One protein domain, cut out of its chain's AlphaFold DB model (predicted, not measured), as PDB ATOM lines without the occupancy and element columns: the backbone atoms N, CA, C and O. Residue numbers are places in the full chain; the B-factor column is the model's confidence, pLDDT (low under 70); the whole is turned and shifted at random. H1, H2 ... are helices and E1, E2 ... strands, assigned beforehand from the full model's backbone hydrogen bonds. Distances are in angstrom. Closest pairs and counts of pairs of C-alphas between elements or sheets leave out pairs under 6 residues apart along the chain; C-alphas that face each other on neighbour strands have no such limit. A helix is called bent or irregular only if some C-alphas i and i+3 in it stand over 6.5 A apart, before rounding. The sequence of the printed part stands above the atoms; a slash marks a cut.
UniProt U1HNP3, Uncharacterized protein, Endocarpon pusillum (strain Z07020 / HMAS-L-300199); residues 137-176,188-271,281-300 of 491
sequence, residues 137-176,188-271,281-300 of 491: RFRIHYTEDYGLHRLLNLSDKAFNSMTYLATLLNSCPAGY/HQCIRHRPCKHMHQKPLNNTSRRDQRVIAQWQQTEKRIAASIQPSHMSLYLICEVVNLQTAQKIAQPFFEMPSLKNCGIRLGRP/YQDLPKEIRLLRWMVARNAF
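This is residues 137 to 176, 188 to 271 and 281 to 300 of the 491 residues of an uncharacterized protein of Endocarpon pusillum (strain Z07020 / HMAS-L-300199) (UniProt U1HNP3). A short four-stranded parallel sheet has its helices mainly over one face, where the long H4 runs at a distance from the strands, with H5 beside it toward E4 and the short H1 and H2 toward E1; the other face is largely bare. H6 lies past the E4 edge, and H3 past the ends of the strands. The 144 printed residues include six named helices and four named strands, in the order E1 H1 H2 E2 H3 H4 E3 H5 E4 H6, and the class is mixed, helices and strands. The sheet's order is E1 E2 E3 E4. The whole is compact, with a radius of gyration of the C-alphas of 15.3 A and spans of 45 by 39 by 30 A.

E1, residues 137 to 141, is an edge strand, parallel to E2, residues 164 to 168; N 140 and O 166 are 2.9 A apart. E2 is parallel to E3, residues 235 to 239, with N 167 and O 237 at 2.8 A. E3 is parallel to the other edge strand, E4, residues 263 to 267, with N 238 and O 265 at 2.8 A. H4, residues 209 to 228, is the hub and is not on the sheet. Its residues 215 to 223 touch H5, residues 245 to 256, at a shallow tilt of 14 degrees, the same way; the closest C-alphas, of Gln 219 and Pro 254, are 6.3 A apart. H4 only just touches H1, residues 149 to 152, with 3 pairs of C-alphas within 8 A, the closest being Leu 152 and Thr 221 at 5.8 A. H4 touches H2, residues 156 to 161, only just about perpendicular at 71 degrees; the C-alphas of Asp 156 and Ser 228 come closest, at 5.2 A. H1 and H5 only graze the sheet, as does H6, residues 286 to 294, which is near H5 and E4. H3, residues 196 to 199, touches no helix and is not on the sheet. E1, H1, H2, E2 and E3, H5, E4 are strand-helix-strand units, parallel neighbour strands joined through helices, with right-handed crossovers. In H2 and H4 every O i to N i+4 pair is within hydrogen-bond range, in H5 5 of 8 and in H6 3 of 5; H1 and H3 are too short for such a pair.

E1 begins at C-alpha 137 (22.176, -5.557, 36.148) and is 13.7 A long; E2 and E4 each measure 13.6 A and E3 13.5 A. H4 measures 29.0 A from C-alpha 209 (14.333, 22.890, 24.872) to C-alpha 228. H5 measures 16.3 A and is irregular, but only just: C-alphas 251 and 254 are 7.0 A apart. H6 measures 12.7 A, ending at C-alpha 294 (3.317, 0.070, 47.760); H2 measures 8.5 A, H1 and H3 4.8 A each.

The C-alphas of His 188 and Pro 231 are the farthest apart, at 46.3 A. Residues 177 to 187 and 272 to 280 are not printed, with C-alpha gaps of 16.7 A and 13.7 A. Of the links that are printed whole, none is long. The mean pLDDT of the printed part is 80.9; it is under 70 at residues 172 to 176, 188 to 201, 271 and 281 to 300.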
ATOM      1  N   ARG A 137      22.757  -6.863  35.852       93.69
ATOM      2  CA  ARG A 137      22.176  -5.557  36.148       93.69
ATOM      3  C   ARG A 137      22.580  -4.581  35.061       93.69
ATOM      4  O   ARG A 137      23.747  -4.521  34.691       93.69
ATOM      5  N   PHE A 138      21.640  -3.769  34.600       94.94
ATOM      6  CA  PHE A 138      21.912  -2.786  33.558       94.94
ATOM      7  C   PHE A 138      21.806  -1.375  34.105       94.94
ATOM      8  O   PHE A 138      20.934  -1.058  34.916       94.94
ATOM      9  N   ARG A 139      22.711  -0.517  33.645       93.31
ATOM     10  CA  ARG A 139      22.703   0.912  33.914       93.31
ATOM     11  C   ARG A 139      22.832   1.669  32.604       93.31
ATOM     12  O   ARG A 139      23.652   1.324  31.759       93.31
ATOM     13  N   ILE A 140      22.062   2.733  32.443       93.12
ATOM     14  CA  ILE A 140      22.218   3.664  31.331       93.12
ATOM     15  C   ILE A 140      22.274   5.094  31.850       93.12
ATOM     16  O   ILE A 140      21.533   5.471  32.755       93.12
ATOM     17  N   HIS A 141      23.171   5.878  31.265       91.06
ATOM     18  CA  HIS A 141      23.257   7.315  31.479       91.06
ATOM     19  C   HIS A 141      22.797   8.001  30.210       91.06
ATOM     20  O   HIS A 141      23.295   7.662  29.138       91.06
ATOM     21  N   TYR A 142      21.896   8.964  30.316       91.81
ATOM     22  CA  TYR A 142      21.622   9.855  29.205       91.81
ATOM     23  C   TYR A 142      22.915  10.593  28.828       91.81
ATOM     24  O   TYR A 142      23.571  11.196  29.680       91.81
ATOM     25  N   THR A 143      23.285  10.546  27.553       86.81
ATOM     26  CA  THR A 143      24.403  11.319  26.998       86.81
ATOM     27  C   THR A 143      23.872  12.310  25.969       86.81
ATOM     28  O   THR A 143      22.825  12.081  25.377       86.81
ATOM     29  N   GLU A 144      24.557  13.431  25.745       80.69
ATOM     30  CA  GLU A 144      24.105  14.403  24.735       80.69
ATOM     31  C   GLU A 144      24.101  13.803  23.322       80.69
ATOM     32  O   GLU A 144      23.146  14.019  22.579       80.69
ATOM     33  N   ASP A 145      25.112  12.992  22.998       81.94
ATOM     34  CA  ASP A 145      25.307  12.448  21.651       81.94
ATOM     35  C   ASP A 145      24.367  11.282  21.319       81.94
ATOM     36  O   ASP A 145      23.974  11.100  20.168       81.94
ATOM     37  N   TYR A 146      24.006  10.470  22.318       85.19
ATOM     38  CA  TYR A 146      23.254   9.227  22.104       85.19
ATOM     39  C   TYR A 146      21.980   9.119  22.945       85.19
ATOM     40  O   TYR A 146      21.231   8.155  22.780       85.19
ATOM     41  N   GLY A 147      21.718  10.064  23.848       90.69
ATOM     42  CA  GLY A 147      20.562  10.052  24.739       90.69
ATOM     43  C   GLY A 147      20.342   8.685  25.392       90.69
ATOM     44  O   GLY A 147      21.260   8.076  25.943       90.69
ATOM     45  N   LEU A 148      19.120   8.169  25.269       94.44
ATOM     46  CA  LEU A 148      18.716   6.809  25.638       94.44
ATOM     47  C   LEU A 148      18.579   5.873  24.423       94.44
ATOM     48  O   LEU A 148      17.959   4.814  24.530       94.44
ATOM     49  N   HIS A 149      19.152   6.214  23.264       93.62
ATOM     50  CA  HIS A 149      18.946   5.455  22.023       93.62
ATOM     51  C   HIS A 149      19.361   3.986  22.128       93.62
ATOM     52  O   HIS A 149      18.689   3.127  21.569       93.62
ATOM     53  N   ARG A 150      20.420   3.651  22.877       92.12
ATOM     54  CA  ARG A 150      20.812   2.241  23.055       92.12
ATOM     55  C   ARG A 150      19.769   1.431  23.812       92.12
ATOM     56  O   ARG A 150      19.560   0.272  23.474       92.12
ATOM     57  N   LEU A 151      19.102   2.042  24.791       94.94
ATOM     58  CA  LEU A 151      17.993   1.412  25.502       94.94
ATOM     59  C   LEU A 151      16.785   1.265  24.574       94.94
ATOM     60  O   LEU A 151      16.224   0.180  24.475       94.94
ATOM     61  N   LEU A 152      16.458   2.311  23.808       95.19
ATOM     62  CA  LEU A 152      15.417   2.257  22.777       95.19
ATOM     63  C   LEU A 152      15.707   1.233  21.673       95.19
ATOM     64  O   LEU A 152      14.772   0.765  21.048       95.19
ATOM     65  N   ASN A 153      16.958   0.856  21.425       94.44
ATOM     66  CA  ASN A 153      17.307  -0.136  20.405       94.44
ATOM     67  C   ASN A 153      17.330  -1.577  20.937       94.44
ATOM     68  O   ASN A 153      17.539  -2.509  20.158       94.44
ATOM     69  N   LEU A 154      17.103  -1.794  22.238       95.00
ATOM     70  CA  LEU A 154      16.979  -3.146  22.772       95.00
ATOM     71  C   LEU A 154      15.718  -3.827  22.230       95.00
ATOM     72  O   LEU A 154      14.647  -3.228  22.121       95.00
ATOM     73  N   SER A 155      15.849  -5.107  21.886       95.25
ATOM     74  CA  SER A 155      14.711  -5.926  21.453       95.25
ATOM     75  C   SER A 155      13.716  -6.161  22.594       95.25
ATOM     76  O   SER A 155      14.114  -6.210  23.758       95.25
ATOM     77  N   ASP A 156      12.451  -6.435  22.271       96.12
ATOM     78  CA  ASP A 156      11.437  -6.774  23.283       96.12
ATOM     79  C   ASP A 156      11.835  -7.991  24.117       96.12
ATOM     80  O   ASP A 156      11.602  -8.036  25.317       96.12
ATOM     81  N   LYS A 157      12.534  -8.957  23.509       95.19
ATOM     82  CA  LYS A 157      13.063 -10.137  24.211       95.19
ATOM     83  C   LYS A 157      14.103  -9.776  25.269       95.19
ATOM     84  O   LYS A 157      14.172 -10.453  26.295       95.19
ATOM     85  N   ALA A 158      14.906  -8.741  25.017       95.62
ATOM     86  CA  ALA A 158      15.881  -8.241  25.977       95.62
ATOM     87  C   ALA A 158      15.168  -7.596  27.169       95.62
ATOM     88  O   ALA A 158      15.455  -7.969  28.299       95.62
ATOM     89  N   PHE A 159      14.186  -6.720  26.923       96.31
ATOM     90  CA  PHE A 159      13.371  -6.129  27.990       96.31
ATOM     91  C   PHE A 159      12.604  -7.180  28.791       96.31
ATOM     92  O   PHE A 159      12.662  -7.167  30.016       96.31
ATOM     93  N   ASN A 160      11.973  -8.134  28.109       96.06
ATOM     94  CA  ASN A 160      11.218  -9.212  28.736       96.06
ATOM     95  C   ASN A 160      12.096 -10.135  29.599       96.06
ATOM     96  O   ASN A 160      11.614 -10.731  30.553       96.06
ATOM     97  N   SER A 161      13.386 -10.263  29.269       96.69
ATOM     98  CA  SER A 161      14.337 -11.049  30.067       96.69
ATOM     99  C   SER A 161      15.044 -10.220  31.141       96.69
ATOM    100  O   SER A 161      15.709 -10.791  31.997       96.69
ATOM    101  N   MET A 162      14.976  -8.889  31.085       97.56
ATOM    102  CA  MET A 162      15.760  -8.013  31.949       97.56
ATOM    103  C   MET A 162      15.108  -7.875  33.327       97.56
ATOM    104  O   MET A 162      13.975  -7.420  33.465       97.56
ATOM    105  N   THR A 163      15.863  -8.209  34.371       96.81
ATOM    106  CA  THR A 163      15.363  -8.197  35.757       96.81
ATOM    107  C   THR A 163      15.719  -6.920  36.520       96.81
ATOM    108  O   THR A 163      15.083  -6.615  37.532       96.81
ATOM    109  N   TYR A 164      16.711  -6.150  36.057       96.75
ATOM    110  CA  TYR A 164      17.178  -4.930  36.719       96.75
ATOM    111  C   TYR A 164      17.666  -3.876  35.719       96.75
ATOM    112  O   TYR A 164      18.613  -4.121  34.966       96.75
ATOM    113  N   LEU A 165      17.106  -2.666  35.802       96.88
ATOM    114  CA  LEU A 165      17.531  -1.498  35.032       96.88
ATOM    115  C   LEU A 165      17.627  -0.251  35.919       96.88
ATOM    116  O   LEU A 165      16.702   0.068  36.663       96.88
ATOM    117  N   ALA A 166      18.737   0.478  35.810       95.12
ATOM    118  CA  ALA A 166      18.915   1.799  36.400       95.12
ATOM    119  C   ALA A 166      19.161   2.856  35.315       95.12
ATOM    120  O   ALA A 166      20.156   2.793  34.593       95.12
ATOM    121  N   THR A 167      18.295   3.859  35.240       94.75
ATOM    122  CA  THR A 167      18.392   4.975  34.295       94.75
ATOM    123  C   THR A 167      18.807   6.245  35.022       94.75
ATOM    124  O   THR A 167      18.199   6.625  36.021       94.75
ATOM    125  N   LEU A 168      19.841   6.916  34.518       93.00
ATOM    126  CA  LEU A 168      20.340   8.184  35.040       93.00
ATOM    127  C   LEU A 168      20.187   9.254  33.957       93.00
ATOM    128  O   LEU A 168      20.857   9.173  32.931       93.00
ATOM    129  N   LEU A 169      19.311  10.241  34.159       93.19
ATOM    130  CA  LEU A 169      19.010  11.246  33.122       93.19
ATOM    131  C   LEU A 169      19.954  12.450  33.147       93.19
ATOM    132  O   LEU A 169      20.319  12.975  32.105       93.19
ATOM    133  N   ASN A 170      20.351  12.899  34.329       87.38
ATOM    134  CA  ASN A 170      21.206  14.078  34.489       87.38
ATOM    135  C   ASN A 170      22.014  14.038  35.797       87.38
ATOM    136  O   ASN A 170      22.511  15.060  36.258       87.38
ATOM    137  N   SER A 171      22.135  12.860  36.415       72.44
ATOM    138  CA  SER A 171      22.956  12.679  37.610       72.44
ATOM    139  C   SER A 171      24.384  12.364  37.195       72.44
ATOM    140  O   SER A 171      24.631  11.361  36.517       72.44
ATOM    141  N   CYS A 172      25.332  13.165  37.678       65.69
ATOM    142  CA  CYS A 172      26.725  12.760  37.638       65.69
ATOM    143  C   CYS A 172      26.891  11.516  38.531       65.69
ATOM    144  O   CYS A 172      26.391  11.508  39.661       65.69
ATOM    145  N   PRO A 173      27.567  10.452  38.065       57.44
ATOM    146  CA  PRO A 173      27.932   9.326  38.917       57.44
ATOM    147  C   PRO A 173      28.901   9.716  40.043       57.44
ATOM    148  O   PRO A 173      29.102   8.912  40.946       57.44
ATOM    149  N   ALA A 174      29.450  10.939  40.043       52.81
ATOM    150  CA  ALA A 174      30.384  11.459  41.045       52.81
ATOM    151  C   ALA A 174      29.770  11.715  42.442       52.81
ATOM    152  O   ALA A 174      30.209  12.598  43.165       52.81
ATOM    153  N   GLY A 175      28.820  10.890  42.888       47.69
ATOM    154  CA  GLY A 175      28.554  10.710  44.322       47.69
ATOM    155  C   GLY A 175      29.703  10.005  45.070       47.69
ATOM    156  O   GLY A 175      29.563   9.710  46.251       47.69
ATOM    157  N   TYR A 176      30.810   9.706  44.379       45.16
ATOM    158  CA  TYR A 176      32.074   9.202  44.932       45.16
ATOM    159  C   TYR A 176      33.068  10.304  45.288       45.16
ATOM    160  O   TYR A 176      34.196  10.012  45.677       45.16
ATOM    161  N   HIS A 188      37.327  24.577  39.585       50.72
ATOM    162  CA  HIS A 188      38.226  23.555  39.062       50.72
ATOM    163  C   HIS A 188      37.623  22.994  37.773       50.72
ATOM    164  O   HIS A 188      36.683  22.199  37.775       50.72
ATOM    165  N   GLN A 189      38.166  23.446  36.641       52.34
ATOM    166  CA  GLN A 189      37.964  22.794  35.366       52.34
ATOM    167  C   GLN A 189      38.482  21.377  35.551       52.34
ATOM    168  O   GLN A 189      39.678  21.157  35.740       52.34
ATOM    169  N   CYS A 190      37.575  20.410  35.542       54.56
ATOM    170  CA  CYS A 190      37.932  19.008  35.580       54.56
ATOM    171  C   CYS A 190      38.552  18.620  34.222       54.56
ATOM    172  O   CYS A 190      37.946  17.915  33.421       54.56
ATOM    173  N   ILE A 191      39.743  19.153  33.925       54.88
ATOM    174  CA  ILE A 191      40.455  19.007  32.645       54.88
ATOM    175  C   ILE A 191      40.766  17.528  32.388       54.88
ATOM    176  O   ILE A 191      40.788  17.088  31.242       54.88
ATOM    177  N   ARG A 192      40.935  16.735  33.455       54.59
ATOM    178  CA  ARG A 192      41.293  15.314  33.371       54.59
ATOM    179  C   ARG A 192      40.105  14.351  33.329       54.59
ATOM    180  O   ARG A 192      40.295  13.191  32.986       54.59
ATOM    181  N   HIS A 193      38.876  14.805  33.579       57.66
ATOM    182  CA  HIS A 193      37.690  13.984  33.348       57.66
ATOM    183  C   HIS A 193      36.932  14.521  32.133       57.66
ATOM    184  O   HIS A 193      35.907  15.191  32.268       57.66
ATOM    185  N   ARG A 194      37.387  14.159  30.923       53.19
ATOM    186  CA  ARG A 194      36.597  14.320  29.683       53.19
ATOM    187  C   ARG A 194      35.110  13.933  29.863       53.19
ATOM    188  O   ARG A 194      34.261  14.668  29.363       53.19
ATOM    189  N   PRO A 195      34.755  12.876  30.634       53.72
ATOM    190  CA  PRO A 195      33.357  12.537  30.907       53.72
ATOM    191  C   PRO A 195      32.606  13.548  31.792       53.72
ATOM    192  O   PRO A 195      31.394  13.690  31.662       53.72
ATOM    193  N   CYS A 196      33.283  14.272  32.687       56.34
ATOM    194  CA  CYS A 196      32.626  15.180  33.636       56.34
ATOM    195  C   CYS A 196      32.060  16.436  32.961       56.34
ATOM    196  O   CYS A 196      30.998  16.913  33.360       56.34
ATOM    197  N   LYS A 197      32.679  16.925  31.875       57.19
ATOM    198  CA  LYS A 197      32.214  18.129  31.157       57.19
ATOM    199  C   LYS A 197      30.761  18.014  30.662       57.19
ATOM    200  O   LYS A 197      30.059  19.018  30.629       57.19
ATOM    201  N   HIS A 198      30.294  16.798  30.359       56.44
ATOM    202  CA  HIS A 198      28.916  16.519  29.926       56.44
ATOM    203  C   HIS A 198      28.002  15.979  31.039       56.44
ATOM    204  O   HIS A 198      26.791  15.868  30.832       56.44
ATOM    205  N   MET A 199      28.558  15.626  32.206       54.78
ATOM    206  CA  MET A 199      27.826  14.962  33.294       54.78
ATOM    207  C   MET A 199      27.414  15.890  34.443       54.78
ATOM    208  O   MET A 199      26.553  15.506  35.232       54.78
ATOM    209  N   HIS A 200      27.913  17.130  34.508       63.97
ATOM    210  CA  HIS A 200      27.372  18.172  35.403       63.97
ATOM    211  C   HIS A 200      26.176  18.878  34.785       63.97
ATOM    212  O   HIS A 200      26.119  20.106  34.686       63.97
ATOM    213  N   GLN A 201      25.212  18.087  34.335       68.88
ATOM    214  CA  GLN A 201      23.973  18.652  33.846       68.88
ATOM    215  C   GLN A 201      23.260  19.316  35.020       68.88
ATOM    216  O   GLN A 201      23.182  18.770  36.124       68.88
ATOM    217  N   LYS A 202      22.778  20.539  34.790       84.19
ATOM    218  CA  LYS A 202      21.898  21.210  35.745       84.19
ATOM    219  C   LYS A 202      20.688  20.295  36.014       84.19
ATOM    220  O   LYS A 202      20.341  19.475  35.153       84.19
ATOM    221  N   PRO A 203      20.042  20.406  37.188       90.06
ATOM    222  CA  PRO A 203      18.764  19.744  37.404       90.06
ATOM    223  C   PRO A 203      17.826  20.044  36.225       90.06
ATOM    224  O   PRO A 203      17.808  21.176  35.736       90.06
ATOM    225  N   LEU A 204      17.104  19.034  35.734       93.25
ATOM    226  CA  LEU A 204      16.243  19.179  34.570       93.25
ATOM    227  C   LEU A 204      15.159  20.208  34.871       93.25
ATOM    228  O   LEU A 204      14.536  20.195  35.939       93.25
ATOM    229  N   ASN A 205      14.913  21.066  33.891       93.75
ATOM    230  CA  ASN A 205      13.855  22.047  33.904       93.75
ATOM    231  C   ASN A 205      13.004  21.901  32.644       93.75
ATOM    232  O   ASN A 205      13.485  22.043  31.525       93.75
ATOM    233  N   ASN A 206      11.707  21.679  32.813       93.62
ATOM    234  CA  ASN A 206      10.777  21.527  31.700       93.62
ATOM    235  C   ASN A 206      10.627  22.766  30.784       93.62
ATOM    236  O   ASN A 206       9.915  22.668  29.786       93.62
ATOM    237  N   THR A 207      11.259  23.904  31.089       93.81
ATOM    238  CA  THR A 207      11.267  25.107  30.237       93.81
ATOM    239  C   THR A 207      12.358  25.078  29.163       93.81
ATOM    240  O   THR A 207      12.198  25.682  28.103       93.81
ATOM    241  N   SER A 208      13.463  24.366  29.399       95.19
ATOM    242  CA  SER A 208      14.586  24.291  28.463       95.19
ATOM    243  C   SER A 208      14.270  23.335  27.314       95.19
ATOM    244  O   SER A 208      13.898  22.184  27.544       95.19
ATOM    245  N   ARG A 209      14.495  23.760  26.060       95.12
ATOM    246  CA  ARG A 209      14.333  22.890  24.872       95.12
ATOM    247  C   ARG A 209      15.160  21.608  24.975       95.12
ATOM    248  O   ARG A 209      14.724  20.559  24.512       95.12
ATOM    249  N   ARG A 210      16.357  21.687  25.562       93.38
ATOM    250  CA  ARG A 210      17.229  20.527  25.776       93.38
ATOM    251  C   ARG A 210      16.581  19.536  26.741       93.38
ATOM    252  O   ARG A 210      16.455  18.363  26.413       93.38
ATOM    253  N   ASP A 211      16.133  20.015  27.891       94.44
ATOM    254  CA  ASP A 211      15.578  19.165  28.946       94.44
ATOM    255  C   ASP A 211      14.224  18.582  28.530       94.44
ATOM    256  O   ASP A 211      13.926  17.433  28.835       94.44
ATOM    257  N   GLN A 212      13.435  19.321  27.744       95.62
ATOM    258  CA  GLN A 212      12.228  18.794  27.105       95.62
ATOM    259  C   GLN A 212      12.529  17.601  26.193       95.62
ATOM    260  O   GLN A 212      11.755  16.648  26.193       95.62
ATOM    261  N   ARG A 213      13.656  17.600  25.462       95.06
ATOM    262  CA  ARG A 213      14.081  16.427  24.675       95.06
ATOM    263  C   ARG A 213      14.454  15.249  25.572       95.06
ATOM    264  O   ARG A 213      14.049  14.132  25.269       95.06
ATOM    265  N   VAL A 214      15.166  15.492  26.679       95.19
ATOM    266  CA  VAL A 214      15.500  14.451  27.673       95.19
ATOM    267  C   VAL A 214      14.220  13.824  28.232       95.19
ATOM    268  O   VAL A 214      14.076  12.603  28.231       95.19
ATOM    269  N   ILE A 215      13.268  14.660  28.658       96.88
ATOM    270  CA  ILE A 215      11.968  14.237  29.197       96.88
ATOM    271  C   ILE A 215      11.183  13.447  28.144       96.88
ATOM    272  O   ILE A 215      10.705  12.356  28.442       96.88
ATOM    273  N   ALA A 216      11.083  13.953  26.912       96.75
ATOM    274  CA  ALA A 216      10.360  13.283  25.833       96.75
ATOM    275  C   ALA A 216      10.981  11.920  25.484       96.75
ATOM    276  O   ALA A 216      10.265  10.931  25.330       96.75
ATOM    277  N   GLN A 217      12.313  11.836  25.416       96.38
ATOM    278  CA  GLN A 217      13.001  10.575  25.148       96.38
ATOM    279  C   GLN A 217      12.847   9.583  26.305       96.38
ATOM    280  O   GLN A 217      12.680   8.387  26.064       96.38
ATOM    281  N   TRP A 218      12.864  10.053  27.556       97.19
ATOM    282  CA  TRP A 218      12.556   9.219  28.716       97.19
ATOM    283  C   TRP A 218      11.135   8.653  28.640       97.19
ATOM    284  O   TRP A 218      10.966   7.443  28.753       97.19
ATOM    285  N   GLN A 219      10.136   9.488  28.354       97.06
ATOM    286  CA  GLN A 219       8.742   9.058  28.195       97.06
ATOM    287  C   GLN A 219       8.576   8.039  27.060       97.06
ATOM    288  O   GLN A 219       7.871   7.048  27.210       97.06
ATOM    289  N   GLN A 220       9.258   8.235  25.929       96.75
ATOM    290  CA  GLN A 220       9.264   7.260  24.838       96.75
ATOM    291  C   GLN A 220       9.912   5.930  25.257       96.75
ATOM    292  O   GLN A 220       9.427   4.857  24.901       96.75
ATOM    293  N   THR A 221      11.021   6.005  25.994       96.12
ATOM    294  CA  THR A 221      11.758   4.834  26.476       96.12
ATOM    295  C   THR A 221      10.928   4.037  27.467       96.12
ATOM    296  O   THR A 221      10.863   2.817  27.359       96.12
ATOM    297  N   GLU A 222      10.267   4.717  28.395       96.12
ATOM    298  CA  GLU A 222       9.395   4.076  29.364       96.12
ATOM    299  C   GLU A 222       8.221   3.378  28.671       96.12
ATOM    300  O   GLU A 222       8.034   2.194  28.924       96.12
ATOM    301  N   LYS A 223       7.535   4.024  27.715       96.75
ATOM    302  CA  LYS A 223       6.419   3.393  26.988       96.75
ATOM    303  C   LYS A 223       6.834   2.087  26.324       96.75
ATOM    304  O   LYS A 223       6.084   1.112  26.318       96.75
ATOM    305  N   ARG A 224       8.052   2.056  25.776       96.56
ATOM    306  CA  ARG A 224       8.633   0.839  25.208       96.56
ATOM    307  C   ARG A 224       8.918  -0.205  26.284       96.56
ATOM    308  O   ARG A 224       8.583  -1.362  26.083       96.56
ATOM    309  N   ILE A 225       9.503   0.183  27.418       96.38
ATOM    310  CA  ILE A 225       9.727  -0.736  28.541       96.38
ATOM    311  C   ILE A 225       8.389  -1.321  29.010       96.38
ATOM    312  O   ILE A 225       8.267  -2.538  29.080       96.38
ATOM    313  N   ALA A 226       7.385  -0.485  29.277       96.62
ATOM    314  CA  ALA A 226       6.068  -0.899  29.747       96.62
ATOM    315  C   ALA A 226       5.390  -1.896  28.798       96.62
ATOM    316  O   ALA A 226       4.813  -2.876  29.261       96.62
ATOM    317  N   ALA A 227       5.516  -1.688  27.483       97.06
ATOM    318  CA  ALA A 227       4.967  -2.590  26.473       97.06
ATOM    319  C   ALA A 227       5.673  -3.960  26.409       97.06
ATOM    320  O   ALA A 227       5.062  -4.938  25.979       97.06
ATOM    321  N   SER A 228       6.945  -4.048  26.816       97.12
ATOM    322  CA  SER A 228       7.767  -5.254  26.631       97.12
ATOM    323  C   SER A 228       7.988  -6.072  27.914       97.12
ATOM    324  O   SER A 228       8.481  -7.198  27.822       97.12
ATOM    325  N   ILE A 229       7.677  -5.542  29.104       96.50
ATOM    326  CA  ILE A 229       7.935  -6.228  30.384       96.50
ATOM    327  C   ILE A 229       6.719  -6.995  30.914       96.50
ATOM    328  O   ILE A 229       5.572  -6.591  30.747       96.50
ATOM    329  N   GLN A 230       6.985  -8.086  31.634       95.94
ATOM    330  CA  GLN A 230       5.961  -8.801  32.400       95.94
ATOM    331  C   GLN A 230       5.750  -8.163  33.782       95.94
ATOM    332  O   GLN A 230       6.724  -7.707  34.400       95.94
ATOM    333  N   PRO A 231       4.515  -8.197  34.319       97.06
ATOM    334  CA  PRO A 231       4.247  -7.781  35.687       97.06
ATOM    335  C   PRO A 231       5.144  -8.506  36.701       97.06
ATOM    336  O   PRO A 231       5.376  -9.711  36.626       97.06
ATOM    337  N   SER A 232       5.648  -7.756  37.674       94.25
ATOM    338  CA  SER A 232       6.481  -8.186  38.799       94.25
ATOM    339  C   SER A 232       7.803  -8.860  38.406       94.25
ATOM    340  O   SER A 232       8.432  -9.513  39.240       94.25
ATOM    341  N   HIS A 233       8.262  -8.677  37.163       95.25
ATOM    342  CA  HIS A 233       9.523  -9.242  36.681       95.25
ATOM    343  C   HIS A 233      10.713  -8.288  36.871       95.25
ATOM    344  O   HIS A 233      11.737  -8.661  37.450       95.25
ATOM    345  N   MET A 234      10.566  -7.039  36.423       97.00
ATOM    346  CA  MET A 234      11.656  -6.063  36.362       97.00
ATOM    347  C   MET A 234      11.724  -5.178  37.613       97.00
ATOM    348  O   MET A 234      10.708  -4.717  38.132       97.00
ATOM    349  N   SER A 235      12.943  -4.906  38.079       96.00
ATOM    350  CA  SER A 235      13.247  -3.825  39.016       96.00
ATOM    351  C   SER A 235      13.753  -2.604  38.249       96.00
ATOM    352  O   SER A 235      14.797  -2.689  37.602       96.00
ATOM    353  N   LEU A 236      13.043  -1.480  38.332       95.69
ATOM    354  CA  LEU A 236      13.381  -0.256  37.604       95.69
ATOM    355  C   LEU A 236      13.741   0.872  38.570       95.69
ATOM    356  O   LEU A 236      13.004   1.172  39.506       95.69
ATOM    357  N   TYR A 237      14.882   1.509  38.328       95.00
ATOM    358  CA  TYR A 237      15.360   2.633  39.120       95.00
ATOM    359  C   TYR A 237      15.624   3.837  38.222       95.00
ATOM    360  O   TYR A 237      16.366   3.734  37.250       95.00
ATOM    361  N   LEU A 238      15.061   4.988  38.570       94.19
ATOM    362  CA  LEU A 238      15.304   6.255  37.899       94.19
ATOM    363  C   LEU A 238      16.007   7.228  38.840       94.19
ATOM    364  O   LEU A 238      15.547   7.484  39.952       94.19
ATOM    365  N   ILE A 239      17.103   7.805  38.362       91.88
ATOM    366  CA  ILE A 239      17.834   8.867  39.041       91.88
ATOM    367  C   ILE A 239      17.841  10.090  38.130       91.88
ATOM    368  O   ILE A 239      18.466  10.112  37.068       91.88
ATOM    369  N   CYS A 240      17.137  11.118  38.569       92.75
ATOM    370  CA  CYS A 240      17.015  12.392  37.892       92.75
ATOM    371  C   CYS A 240      17.122  13.497  38.943       92.75
ATOM    372  O   CYS A 240      16.624  13.361  40.049       92.75
ATOM    373  N   GLU A 241      17.768  14.604  38.637       91.19
ATOM    374  CA  GLU A 241      17.668  15.821  39.440       91.19
ATOM    375  C   GLU A 241      16.704  16.751  38.719       91.19
ATOM    376  O   GLU A 241      16.845  16.933  37.512       91.19
ATOM    377  N   VAL A 242      15.721  17.324  39.407       92.00
ATOM    378  CA  VAL A 242      14.751  18.243  38.788       92.00
ATOM    379  C   VAL A 242      14.691  19.563  39.548       92.00
ATOM    380  O   VAL A 242      14.914  19.595  40.754       92.00
ATOM    381  N   VAL A 243      14.409  20.659  38.838       90.94
ATOM    382  CA  VAL A 243      14.337  22.007  39.435       90.94
ATOM    383  C   VAL A 243      13.023  22.235  40.182       90.94
ATOM    384  O   VAL A 243      13.003  22.920  41.198       90.94
ATOM    385  N   ASN A 244      11.910  21.709  39.662       90.31
ATOM    386  CA  ASN A 244      10.568  22.027  40.149       90.31
ATOM    387  C   ASN A 244       9.614  20.821  40.098       90.31
ATOM    388  O   ASN A 244       9.853  19.834  39.394       90.31
ATOM    389  N   LEU A 245       8.499  20.935  40.829       88.75
ATOM    390  CA  LEU A 245       7.461  19.906  40.934       88.75
ATOM    391  C   LEU A 245       6.856  19.528  39.577       88.75
ATOM    392  O   LEU A 245       6.628  18.354  39.309       88.75
ATOM    393  N   GLN A 246       6.638  20.499  38.691       95.31
ATOM    394  CA  GLN A 246       6.066  20.232  37.372       95.31
ATOM    395  C   GLN A 246       6.994  19.351  36.516       95.31
ATOM    396  O   GLN A 246       6.536  18.474  35.783       95.31
ATOM    397  N   THR A 247       8.309  19.556  36.610       95.38
ATOM    398  CA  THR A 247       9.296  18.692  35.949       95.38
ATOM    399  C   THR A 247       9.340  17.314  36.606       95.38
ATOM    400  O   THR A 247       9.334  16.308  35.898       95.38
ATOM    401  N   ALA A 248       9.293  17.257  37.943       94.31
ATOM    402  CA  ALA A 248       9.201  16.012  38.708       94.31
ATOM    403  C   ALA A 248       8.007  15.153  38.254       94.31
ATOM    404  O   ALA A 248       8.166  13.969  37.962       94.31
ATOM    405  N   GLN A 249       6.831  15.772  38.123       93.94
ATOM    406  CA  GLN A 249       5.603  15.130  37.657       93.94
ATOM    407  C   GLN A 249       5.754  14.588  36.236       93.94
ATOM    408  O   GLN A 249       5.471  13.420  36.014       93.94
ATOM    409  N   LYS A 250       6.273  15.377  35.283       95.88
ATOM    410  CA  LYS A 250       6.483  14.909  33.896       95.88
ATOM    411  C   LYS A 250       7.419  13.701  33.797       95.88
ATOM    412  O   LYS A 250       7.226  12.855  32.925       95.88
ATOM    413  N   ILE A 251       8.426  13.639  34.667       96.19
ATOM    414  CA  ILE A 251       9.394  12.540  34.740       96.19
ATOM    415  C   ILE A 251       8.801  11.291  35.412       96.19
ATOM    416  O   ILE A 251       9.105  10.175  34.990       96.19
ATOM    417  N   ALA A 252       7.980  11.473  36.450       95.00
ATOM    418  CA  ALA A 252       7.391  10.387  37.230       95.00
ATOM    419  C   ALA A 252       6.092   9.829  36.628       95.00
ATOM    420  O   ALA A 252       5.802   8.657  36.839       95.00
ATOM    421  N   GLN A 253       5.341  10.635  35.867       94.12
ATOM    422  CA  GLN A 253       4.065  10.260  35.242       94.12
ATOM    423  C   GLN A 253       4.092   8.887  34.548       94.12
ATOM    424  O   GLN A 253       3.184   8.097  34.789       94.12
ATOM    425  N   PRO A 254       5.130   8.549  33.763       93.06
ATOM    426  CA  PRO A 254       5.173   7.276  33.050       93.06
ATOM    427  C   PRO A 254       5.115   6.043  33.975       93.06
ATOM    428  O   PRO A 254       4.493   5.045  33.644       93.06
ATOM    429  N   PHE A 255       5.644   6.127  35.202       90.56
ATOM    430  CA  PHE A 255       5.610   5.004  36.154       90.56
ATOM    431  C   PHE A 255       4.204   4.600  36.603       90.56
ATOM    432  O   PHE A 255       4.026   3.487  37.091       90.56
ATOM    433  N   PHE A 256       3.219   5.488  36.471       89.50
ATOM    434  CA  PHE A 256       1.826   5.179  36.796       89.50
ATOM    435  C   PHE A 256       1.130   4.374  35.695       89.50
ATOM    436  O   PHE A 256       0.113   3.741  35.963       89.50
ATOM    437  N   GLU A 257       1.672   4.396  34.478       92.88
ATOM    438  CA  GLU A 257       1.154   3.672  33.314       92.88
ATOM    439  C   GLU A 257       1.840   2.302  33.146       92.88
ATOM    440  O   GLU A 257       1.380   1.464  32.369       92.88
ATOM    441  N   MET A 258       2.914   2.042  33.904       94.12
ATOM    442  CA  MET A 258       3.644   0.777  33.862       94.12
ATOM    443  C   MET A 258       2.837  -0.392  34.438       94.12
ATOM    444  O   MET A 258       2.134  -0.236  35.442       94.12
ATOM    445  N   PRO A 259       3.023  -1.617  33.905       96.00
ATOM    446  CA  PRO A 259       2.611  -2.815  34.623       96.00
ATOM    447  C   PRO A 259       3.329  -2.889  35.980       96.00
ATOM    448  O   PRO A 259       4.405  -2.315  36.166       96.00
ATOM    449  N   SER A 260       2.749  -3.630  36.931       94.00
ATOM    450  CA  SER A 260       3.329  -3.812  38.270       94.00
ATOM    451  C   SER A 260       4.814  -4.168  38.166       94.00
ATOM    452  O   SER A 260       5.166  -5.124  37.487       94.00
ATOM    453  N   LEU A 261       5.698  -3.418  38.821       94.50
ATOM    454  CA  LEU A 261       7.137  -3.695  38.833       94.50
ATOM    455  C   LEU A 261       7.505  -4.573  40.034       94.50
ATOM    456  O   LEU A 261       6.857  -4.509  41.076       94.50
ATOM    457  N   LYS A 262       8.590  -5.355  39.930       92.75
ATOM    458  CA  LYS A 262       9.129  -6.117  41.074       92.75
ATOM    459  C   LYS A 262       9.597  -5.173  42.181       92.75
ATOM    460  O   LYS A 262       9.323  -5.395  43.353       92.75
ATOM    461  N   ASN A 263      10.338  -4.138  41.783       90.81
ATOM    462  CA  ASN A 263      10.778  -3.028  42.624       90.81
ATOM    463  C   ASN A 263      10.812  -1.754  41.771       90.81
ATOM    464  O   ASN A 263      11.165  -1.815  40.593       90.81
ATOM    465  N   CYS A 264      10.512  -0.602  42.368       92.50
ATOM    466  CA  CYS A 264      10.548   0.685  41.679       92.50
ATOM    467  C   CYS A 264      11.191   1.762  42.559       92.50
ATOM    468  O   CYS A 264      10.703   2.052  43.645       92.50
ATOM    469  N   GLY A 265      12.277   2.387  42.110       89.25
ATOM    470  CA  GLY A 265      12.904   3.487  42.845       89.25
ATOM    471  C   GLY A 265      13.015   4.737  41.991       89.25
ATOM    472  O   GLY A 265      13.548   4.677  40.892       89.25
ATOM    473  N   ILE A 266      12.561   5.879  42.503       90.62
ATOM    474  CA  ILE A 266      12.692   7.167  41.816       90.62
ATOM    475  C   ILE A 266      13.403   8.143  42.753       90.62
ATOM    476  O   ILE A 266      12.931   8.415  43.856       90.62
ATOM    477  N   ARG A 267      14.539   8.685  42.310       88.62
ATOM    478  CA  ARG A 267      15.241   9.797  42.958       88.62
ATOM    479  C   ARG A 267      15.101  11.021  42.064       88.62
ATOM    480  O   ARG A 267      15.547  10.958  40.926       88.62
ATOM    481  N   LEU A 268      14.496  12.095  42.583       89.62
ATOM    482  CA  LEU A 268      14.253  13.359  41.859       89.62
ATOM    483  C   LEU A 268      15.125  14.535  42.358       89.62
ATOM    484  O   LEU A 268      14.947  15.667  41.921       89.62
ATOM    485  N   GLY A 269      16.077  14.293  43.263       83.50
ATOM    486  CA  GLY A 269      16.919  15.337  43.856       83.50
ATOM    487  C   GLY A 269      18.336  14.868  44.185       83.50
ATOM    488  O   GLY A 269      18.656  13.677  44.070       83.50
ATOM    489  N   ARG A 270      19.185  15.817  44.597       73.25
ATOM    490  CA  ARG A 270      20.536  15.531  45.105       73.25
ATOM    491  C   ARG A 270      20.463  14.886  46.491       73.25
ATOM    492  O   ARG A 270      19.584  15.262  47.269       73.25
ATOM    493  N   PRO A 271      21.374  13.950  46.821       59.31
ATOM    494  CA  PRO A 271      21.628  13.578  48.208       59.31
ATOM    495  C   PRO A 271      21.946  14.859  48.983       59.31
ATOM    496  O   PRO A 271      22.806  15.641  48.578       59.31
ATOM    497  N   TYR A 281       8.939  17.353  50.604       48.62
ATOM    498  CA  TYR A 281       8.304  16.073  50.251       48.62
ATOM    499  C   TYR A 281       6.763  16.108  50.340       48.62
ATOM    500  O   TYR A 281       6.074  15.381  49.626       48.62
ATOM    501  N   GLN A 282       6.229  16.960  51.217       47.38
ATOM    502  CA  GLN A 282       4.794  17.159  51.427       47.38
ATOM    503  C   GLN A 282       4.089  17.763  50.203       47.38
ATOM    504  O   GLN A 282       2.890  17.544  50.047       47.38
ATOM    505  N   ASP A 283       4.838  18.423  49.316       47.88
ATOM    506  CA  ASP A 283       4.323  19.100  48.123       47.88
ATOM    507  C   ASP A 283       4.092  18.130  46.946       47.88
ATOM    508  O   ASP A 283       3.558  18.510  45.904       47.88
ATOM    509  N   LEU A 284       4.482  16.854  47.083       52.81
ATOM    510  CA  LEU A 284       4.209  15.829  46.076       52.81
ATOM    511  C   LEU A 284       2.725  15.399  46.113       52.81
ATOM    512  O   LEU A 284       2.172  15.188  47.202       52.81
ATOM    513  N   PRO A 285       2.088  15.170  44.943       51.44
ATOM    514  CA  PRO A 285       0.772  14.539  44.843       51.44
ATOM    515  C   PRO A 285       0.644  13.318  45.756       51.44
ATOM    516  O   PRO A 285       1.606  12.566  45.956       51.44
ATOM    517  N   LYS A 286      -0.539  13.127  46.352       51.03
ATOM    518  CA  LYS A 286      -0.802  12.052  47.325       51.03
ATOM    519  C   LYS A 286      -0.450  10.682  46.740       51.03
ATOM    520  O   LYS A 286       0.089   9.837  47.436       51.03
ATOM    521  N   GLU A 287      -0.649  10.513  45.446       50.00
ATOM    522  CA  GLU A 287      -0.391   9.324  44.642       50.00
ATOM    523  C   GLU A 287       1.116   9.033  44.537       50.00
ATOM    524  O   GLU A 287       1.538   7.893  44.703       50.00
ATOM    525  N   ILE A 288       1.956  10.068  44.380       49.78
ATOM    526  CA  ILE A 288       3.425   9.943  44.419       49.78
ATOM    527  C   ILE A 288       3.898   9.630  45.846       49.78
ATOM    528  O   ILE A 288       4.812   8.827  46.050       49.78
ATOM    529  N   ARG A 289       3.250  10.218  46.860       52.03
ATOM    530  CA  ARG A 289       3.521   9.891  48.269       52.03
ATOM    531  C   ARG A 289       3.148   8.436  48.592       52.03
ATOM    532  O   ARG A 289       3.866   7.789  49.351       52.03
ATOM    533  N   LEU A 290       2.093   7.905  47.968       40.19
ATOM    534  CA  LEU A 290       1.604   6.530  48.118       40.19
ATOM    535  C   LEU A 290       2.374   5.495  47.276       40.19
ATOM    536  O   LEU A 290       2.519   4.357  47.721       40.19
ATOM    537  N   LEU A 291       2.961   5.860  46.129       40.56
ATOM    538  CA  LEU A 291       3.891   4.982  45.393       40.56
ATOM    539  C   LEU A 291       5.096   4.570  46.255       40.56
ATOM    540  O   LEU A 291       5.598   3.452  46.140       40.56
ATOM    541  N   ARG A 292       5.507   5.428  47.201       39.06
ATOM    542  CA  ARG A 292       6.497   5.081  48.233       39.06
ATOM    543  C   ARG A 292       6.017   3.940  49.143       39.06
ATOM    544  O   ARG A 292       6.845   3.155  49.591       39.06
ATOM    545  N   TRP A 293       4.711   3.844  49.402       32.72
ATOM    546  CA  TRP A 293       4.076   2.882  50.312       32.72
ATOM    547  C   TRP A 293       3.862   1.495  49.690       32.72
ATOM    548  O   TRP A 293       4.097   0.497  50.367       32.72
ATOM    549  N   MET A 294       3.495   1.388  48.407       30.19
ATOM    550  CA  MET A 294       3.317   0.070  47.760       30.19
ATOM    551  C   MET A 294       4.650  -0.643  47.488       30.19
ATOM    552  O   MET A 294       4.730  -1.869  47.525       30.19
ATOM    553  N   VAL A 295       5.723   0.126  47.308       38.56
ATOM    554  CA  VAL A 295       7.086  -0.382  47.109       38.56
ATOM    555  C   VAL A 295       7.833  -0.622  48.446       38.56
ATOM    556  O   VAL A 295       8.880  -1.279  48.500       38.56
ATOM    557  N   ALA A 296       7.270  -0.158  49.569       35.09
ATOM    558  CA  ALA A 296       7.886  -0.227  50.899       35.09
ATOM    559  C   ALA A 296       8.016  -1.643  51.480       35.09
ATOM    560  O   ALA A 296       8.690  -1.809  52.493       35.09
ATOM    561  N   ARG A 297       7.448  -2.678  50.844       37.38
ATOM    562  CA  ARG A 297       7.676  -4.058  51.293       37.38
ATOM    563  C   ARG A 297       9.111  -4.546  51.065       37.38
ATOM    564  O   ARG A 297       9.454  -5.530  51.700       37.38
ATOM    565  N   ASN A 298       9.948  -3.883  50.242       33.16
ATOM    566  CA  ASN A 298      11.357  -4.291  50.052       33.16
ATOM    567  C   ASN A 298      12.380  -3.226  49.564       33.16
ATOM    568  O   ASN A 298      13.563  -3.554  49.489       33.16
ATOM    569  N   ALA A 299      12.020  -1.978  49.212       32.31
ATOM    570  CA  ALA A 299      12.919  -1.170  48.354       32.31
ATOM    571  C   ALA A 299      13.695   0.019  48.965       32.31
ATOM    572  O   ALA A 299      14.398   0.699  48.216       32.31
ATOM    573  N   PHE A 300      13.650   0.305  50.271       30.12
ATOM    574  CA  PHE A 300      14.301   1.533  50.781       30.12
ATOM    575  C   PHE A 300      15.825   1.480  50.998       30.12
ATOM    576  O   PHE A 300      16.414   2.508  51.314       30.12
TER     577      PHE A 300